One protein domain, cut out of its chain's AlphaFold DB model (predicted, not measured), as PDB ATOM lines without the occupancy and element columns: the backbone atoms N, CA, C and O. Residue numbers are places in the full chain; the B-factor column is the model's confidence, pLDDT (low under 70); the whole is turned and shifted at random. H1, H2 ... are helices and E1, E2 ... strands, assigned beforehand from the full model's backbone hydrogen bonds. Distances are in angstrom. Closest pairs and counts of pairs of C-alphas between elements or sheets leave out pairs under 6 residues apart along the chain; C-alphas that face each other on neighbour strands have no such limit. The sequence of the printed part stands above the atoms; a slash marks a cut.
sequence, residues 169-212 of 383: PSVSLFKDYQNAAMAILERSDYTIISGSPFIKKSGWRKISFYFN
ATOM      1  N   PRO A 169     -62.434   6.348 -26.697       68.81
ATOM      2  CA  PRO A 169     -62.885   5.075 -26.151       68.81
ATOM      3  C   PRO A 169     -61.692   4.226 -25.700       68.81
ATOM      4  O   PRO A 169     -60.736   4.030 -26.448       68.81
ATOM      5  N   SER A 170     -61.763   3.704 -24.476       78.00
ATOM      6  CA  SER A 170     -60.770   2.768 -23.951       78.00
ATOM      7  C   SER A 170     -60.925   1.373 -24.566       78.00
ATOM      8  O   SER A 170     -61.983   1.002 -25.081       78.00
ATOM      9  N   VAL A 171     -59.881   0.549 -24.435       82.31
ATOM     10  CA  VAL A 171     -59.925  -0.872 -24.826       82.31
ATOM     11  C   VAL A 171     -60.988  -1.650 -24.033       82.31
ATOM     12  O   VAL A 171     -61.590  -2.572 -24.580       82.31
ATOM     13  N   SER A 172     -61.260  -1.278 -22.774       81.75
ATOM     14  CA  SER A 172     -62.373  -1.849 -21.997       81.75
ATOM     15  C   SER A 172     -63.725  -1.507 -22.623       81.75
ATOM     16  O   SER A 172     -64.443  -2.417 -23.021       81.75
ATOM     17  N   LEU A 173     -64.001  -0.221 -22.862       78.44
ATOM     18  CA  LEU A 173     -65.252   0.234 -23.471       78.44
ATOM     19  C   LEU A 173     -65.490  -0.394 -24.857       78.44
ATOM     20  O   LEU A 173     -66.624  -0.706 -25.216       78.44
ATOM     21  N   PHE A 174     -64.429  -0.622 -25.639       76.25
ATOM     22  CA  PHE A 174     -64.529  -1.356 -26.905       76.25
ATOM     23  C   PHE A 174     -64.962  -2.819 -26.709       76.25
ATOM     24  O   PHE A 174     -65.847  -3.294 -27.425       76.25
ATOM     25  N   LYS A 175     -64.386  -3.526 -25.725       83.38
ATOM     26  CA  LYS A 175     -64.813  -4.889 -25.365       83.38
ATOM     27  C   LYS A 175     -66.272  -4.903 -24.914       83.38
ATOM     28  O   LYS A 175     -67.008  -5.787 -25.338       83.38
ATOM     29  N   ASP A 176     -66.717  -3.903 -24.159       83.31
ATOM     30  CA  ASP A 176     -68.109  -3.794 -23.707       83.31
ATOM     31  C   ASP A 176     -69.072  -3.602 -24.889       83.31
ATOM     32  O   ASP A 176     -70.076  -4.309 -24.990       83.31
ATOM     33  N   TYR A 177     -68.726  -2.737 -25.851       81.75
ATOM     34  CA  TYR A 177     -69.475  -2.597 -27.106       81.75
ATOM     35  C   TYR A 177     -69.525  -3.902 -27.912       81.75
ATOM     36  O   TYR A 177     -70.582  -4.258 -28.440       81.75
ATOM     37  N   GLN A 178     -68.409  -4.631 -28.011       83.44
ATOM     38  CA  GLN A 178     -68.355  -5.910 -28.719       83.44
ATOM     39  C   GLN A 178     -69.197  -6.984 -28.016       83.44
ATOM     40  O   GLN A 178     -69.977  -7.669 -28.678       83.44
ATOM     41  N   ASN A 179     -69.083  -7.095 -26.691       84.44
ATOM     42  CA  ASN A 179     -69.827  -8.042 -25.864       84.44
ATOM     43  C   ASN A 179     -71.334  -7.763 -25.928       84.44
ATOM     44  O   ASN A 179     -72.106  -8.676 -26.219       84.44
ATOM     45  N   ALA A 180     -71.752  -6.502 -25.772       86.44
ATOM     46  CA  ALA A 180     -73.143  -6.090 -25.947       86.44
ATOM     47  C   ALA A 180     -73.655  -6.437 -27.355       86.44
ATOM     48  O   ALA A 180     -74.688  -7.089 -27.495       86.44
ATOM     49  N   ALA A 181     -72.896  -6.096 -28.407       83.19
ATOM     50  CA  ALA A 181     -73.263  -6.400 -29.792       83.19
ATOM     51  C   ALA A 181     -73.415  -7.905 -30.082       83.19
ATOM     52  O   ALA A 181     -74.143  -8.258 -31.008       83.19
ATOM     53  N   MET A 182     -72.734  -8.778 -29.333       85.25
ATOM     54  CA  MET A 182     -72.911 -10.231 -29.422       85.25
ATOM     55  C   MET A 182     -74.090 -10.724 -28.571       85.25
ATOM     56  O   MET A 182     -74.839 -11.576 -29.036       85.25
ATOM     57  N   ALA A 183     -74.294 -10.167 -27.373       87.69
ATOM     58  CA  ALA A 183     -75.370 -10.545 -26.451       87.69
ATOM     59  C   ALA A 183     -76.783 -10.184 -26.956       87.69
ATOM     60  O   ALA A 183     -77.750 -10.856 -26.610       87.69
ATOM     61  N   ILE A 184     -76.907  -9.149 -27.795       89.50
ATOM     62  CA  ILE A 184     -78.173  -8.735 -28.435       89.50
ATOM     63  C   ILE A 184     -78.635  -9.726 -29.520       89.50
ATOM     64  O   ILE A 184     -79.808  -9.735 -29.900       89.50
ATOM     65  N   LEU A 185     -77.718 -10.528 -30.072       88.50
ATOM     66  CA  LEU A 185     -77.994 -11.403 -31.208       88.50
ATOM     67  C   LEU A 185     -78.372 -12.814 -30.763       88.50
ATOM     68  O   LEU A 185     -77.607 -13.511 -30.101       88.50
ATOM     69  N   GLU A 186     -79.526 -13.278 -31.228       91.69
ATOM     70  CA  GLU A 186     -79.977 -14.650 -31.015       91.69
ATOM     71  C   GLU A 186     -79.435 -15.586 -32.101       91.69
ATOM     72  O   GLU A 186     -79.079 -15.164 -33.201       91.69
ATOM     73  N   ARG A 187     -79.472 -16.903 -31.859       88.81
ATOM     74  CA  ARG A 187     -79.125 -17.916 -32.875       88.81
ATOM     75  C   ARG A 187     -79.963 -17.790 -34.160       88.81
ATOM     76  O   ARG A 187     -79.473 -18.119 -35.238       88.81
ATOM     77  N   SER A 188     -81.196 -17.295 -34.050       90.88
ATOM     78  CA  SER A 188     -82.105 -16.989 -35.164       90.88
ATOM     79  C   SER A 188     -81.536 -15.931 -36.126       90.88
ATOM     80  O   SER A 188     -81.747 -16.029 -37.338       90.88
ATOM     81  N   ASP A 189     -80.749 -14.977 -35.616       87.88
ATOM     82  CA  ASP A 189     -80.155 -13.868 -36.371       87.88
ATOM     83  C   ASP A 189     -78.913 -14.251 -37.181       87.88
ATOM     84  O   ASP A 189     -78.439 -13.440 -37.978       87.88
ATOM     85  N   TYR A 190     -78.397 -15.472 -37.035       85.75
ATOM     86  CA  TYR A 190     -77.252 -15.960 -37.801       85.75
ATOM     87  C   TYR A 190     -77.678 -16.913 -38.922       85.75
ATOM     88  O   TYR A 190     -78.665 -17.646 -38.824       85.75
ATOM     89  N   THR A 191     -76.912 -16.914 -40.010       87.19
ATOM     90  CA  THR A 191     -76.937 -17.932 -41.067       87.19
ATOM     91  C   THR A 191     -75.536 -18.511 -41.233       87.19
ATOM     92  O   THR A 191     -74.557 -17.778 -41.108       87.19
ATOM     93  N   ILE A 192     -75.412 -19.810 -41.491       88.75
ATOM     94  CA  ILE A 192     -74.107 -20.442 -41.717       88.75
ATOM     95  C   ILE A 192     -73.830 -20.412 -43.220       88.75
ATOM     96  O   ILE A 192     -74.567 -21.018 -43.994       88.75
ATOM     97  N   ILE A 193     -72.763 -19.726 -43.633       81.62
ATOM     98  CA  ILE A 193     -72.281 -19.721 -45.021       81.62
ATOM     99  C   ILE A 193     -70.847 -20.246 -44.998       81.62
ATOM    100  O   ILE A 193     -70.014 -19.769 -44.224       81.62
ATOM    101  N   SER A 194     -70.571 -21.272 -45.806       79.56
ATOM    102  CA  SER A 194     -69.257 -21.931 -45.887       79.56
ATOM    103  C   SER A 194     -68.683 -22.339 -44.517       79.56
ATOM    104  O   SER A 194     -67.496 -22.177 -44.258       79.56
ATOM    105  N   GLY A 195     -69.540 -22.821 -43.609       84.44
ATOM    106  CA  GLY A 195     -69.158 -23.243 -42.253       84.44
ATOM    107  C   GLY A 195     -68.986 -22.116 -41.224       84.44
ATOM    108  O   GLY A 195     -68.780 -22.408 -40.051       84.44
ATOM    109  N   SER A 196     -69.122 -20.845 -41.617       76.56
ATOM    110  CA  SER A 196     -68.954 -19.687 -40.723       76.56
ATOM    111  C   SER A 196     -70.273 -18.930 -40.473       76.56
ATOM    112  O   SER A 196     -71.111 -18.851 -41.377       76.56
ATOM    113  N   PRO A 197     -70.507 -18.396 -39.256       83.19
ATOM    114  CA  PRO A 197     -71.741 -17.690 -38.918       83.19
ATOM    115  C   PRO A 197     -71.728 -16.237 -39.418       83.19
ATOM    116  O   PRO A 197     -70.922 -15.416 -38.988       83.19
ATOM    117  N   PHE A 198     -72.685 -15.893 -40.277       79.69
ATOM    118  CA  PHE A 198     -72.935 -14.541 -40.772       79.69
ATOM    119  C   PHE A 198     -74.210 -13.955 -40.165       79.69
ATOM    120  O   PHE A 198     -75.247 -14.614 -40.108       79.69
ATOM    121  N   ILE A 199     -74.152 -12.686 -39.759       83.31
ATOM    122  CA  ILE A 199     -75.300 -11.956 -39.209       83.31
ATOM    123  C   ILE A 199     -76.281 -11.615 -40.346       83.31
ATOM    124  O   ILE A 199     -75.914 -10.956 -41.325       83.31
ATOM    125  N   LYS A 200     -77.539 -12.053 -40.213       82.69
ATOM    126  CA  LYS A 200     -78.658 -11.771 -41.127       82.69
ATOM    127  C   LYS A 200     -79.124 -10.313 -41.019       82.69
ATOM    128  O   LYS A 200     -78.809  -9.587 -40.080       82.69
ATOM    129  N   LYS A 201     -79.989  -9.901 -41.954       80.12
ATOM    130  CA  LYS A 201     -80.654  -8.583 -41.950       80.12
ATOM    131  C   LYS A 201     -81.457  -8.309 -40.662       80.12
ATOM    132  O   LYS A 201     -81.624  -7.149 -40.308       80.12
ATOM    133  N   SER A 202     -81.944  -9.335 -39.957       85.00
ATOM    134  CA  SER A 202     -82.599  -9.187 -38.645       85.00
ATOM    135  C   SER A 202     -81.611  -8.743 -37.560       85.00
ATOM    136  O   SER A 202     -81.827  -7.710 -36.930       85.00
ATOM    137  N   GLY A 203     -80.473  -9.430 -37.431       86.44
ATOM    138  CA  GLY A 203     -79.443  -9.104 -36.446       86.44
ATOM    139  C   GLY A 203     -78.832  -7.718 -36.649       86.44
ATOM    140  O   GLY A 203     -78.705  -6.951 -35.696       86.44
ATOM    141  N   TRP A 204     -78.549  -7.330 -37.898       81.69
ATOM    142  CA  TRP A 204     -78.080  -5.968 -38.193       81.69
ATOM    143  C   TRP A 204     -79.108  -4.891 -37.818       81.69
ATOM    144  O   TRP A 204     -78.709  -3.824 -37.354       81.69
ATOM    145  N   ARG A 205     -80.418  -5.163 -37.939       85.06
ATOM    146  CA  ARG A 205     -81.466  -4.253 -37.439       85.06
ATOM    147  C   ARG A 205     -81.492  -4.189 -35.909       85.06
ATOM    148  O   ARG A 205     -81.587  -3.084 -35.391       85.06
ATOM    149  N   LYS A 206     -81.360  -5.317 -35.193       89.00
ATOM    150  CA  LYS A 206     -81.276  -5.324 -33.714       89.00
ATOM    151  C   LYS A 206     -80.090  -4.486 -33.218       89.00
ATOM    152  O   LYS A 206     -80.277  -3.612 -32.378       89.00
ATOM    153  N   ILE A 207     -78.905  -4.688 -33.802       85.31
ATOM    154  CA  ILE A 207     -77.695  -3.889 -33.526       85.31
ATOM    155  C   ILE A 207     -77.944  -2.404 -33.822       85.31
ATOM    156  O   ILE A 207     -77.673  -1.558 -32.973       85.31
ATOM    157  N   SER A 208     -78.486  -2.083 -35.003       83.06
ATOM    158  CA  SER A 208     -78.781  -0.701 -35.399       83.06
ATOM    159  C   SER A 208     -79.736  -0.009 -34.431       83.06
ATOM    160  O   SER A 208     -79.504   1.140 -34.078       83.06
ATOM    161  N   PHE A 209     -80.790  -0.698 -33.994       85.62
ATOM    162  CA  PHE A 209     -81.770  -0.155 -33.060       85.62
ATOM    163  C   PHE A 209     -81.170   0.047 -31.662       85.62
ATOM    164  O   PHE A 209     -81.296   1.128 -31.096       85.62
ATOM    165  N   TYR A 210     -80.451  -0.952 -31.136       85.00
ATOM    166  CA  TYR A 210     -79.851  -0.887 -29.799       85.00
ATOM    167  C   TYR A 210     -78.798   0.224 -29.668       85.00
ATOM    168  O   TYR A 210     -78.821   0.983 -28.705       85.00
ATOM    169  N   PHE A 211     -77.897   0.363 -30.648       83.12
ATOM    170  CA  PHE A 211     -76.889   1.434 -30.650       83.12
ATOM    171  C   PHE A 211     -77.412   2.768 -31.208       83.12
ATOM    172  O   PHE A 211     -76.628   3.694 -31.415       83.12
ATOM    173  N   ASN A 212     -78.724   2.860 -31.457       85.38
ATOM    174  CA  ASN A 212     -79.413   4.013 -32.031       85.38
ATOM    175  C   ASN A 212     -78.717   4.570 -33.293       85.38
ATOM    176  O   ASN A 212     -78.566   5.781 -33.476       85.38
TER     177      ASN A 212
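Overview. This is residues 169 to 212 of the 383 residues of an uncharacterized protein of Macleaya cordata (UniProt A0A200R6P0). A loose, open arrangement: helix H1 leads along the longest axis towards a small strand hairpin, E1 and E2, at the other end, and helix H2 folds back from the hairpin, coming near H1 at a single place. Residues 169 to 176, with the first part of H1, stick out free of the rest. The printed part has 44 residues, with named elements in the order H1, E1, E2, H2; the sheet, E1 - E2, is antiparallel and the class is mixed, helices and strands. The whole is loose, with a radius of gyration of the C-alphas of 11.7 A, and only just elongated, spanning 34 by 22 by 12 A.

Arrangement. H1, residues 171 to 183, is followed by a short link to E1, residues 190 to 193. A tight link joins E1 to E2, residues 196 to 199, and the two form a hairpin, antiparallel at 138 degrees. N 191 and O 198 are 2.8 A apart and N 193 and O 196 2.9 A, both within hydrogen-bond range. C-alphas 192 and 197 face each other at 4.6 A. H1 and E2 are apart. A tight link leads on to H2, residues 201 to 210. H2 and H1 are close but not clearly touching: their closest C-alphas, of Ala 181 and Ile 207, are 6.3 A apart. They run opposite ways at a steep tilt of 50 degrees. The closest C-alphas of E1 and H2, of Tyr 190 and Gly 203, are 7.3 A apart. In H1 and H2 every O i to N i+4 pair is within hydrogen-bond range.

Along the chain. H1 begins at C-alpha 171 (-59.925, -0.872, -24.826) and measures 18.3 A from first to last C-alpha. E1 measures 9.5 A and E2 10.1 A. H2 measures 14.4 A and ends at C-alpha 210 (-79.851, -0.887, -29.799).

Size, cuts and confidence. The C-alphas farthest apart, of Ser 170 and Ser 194, are 34.1 A from each other. The printed part has no cut, and no link is long. Mean pLDDT of the printed part is 83.8, and residue 169 is under 70.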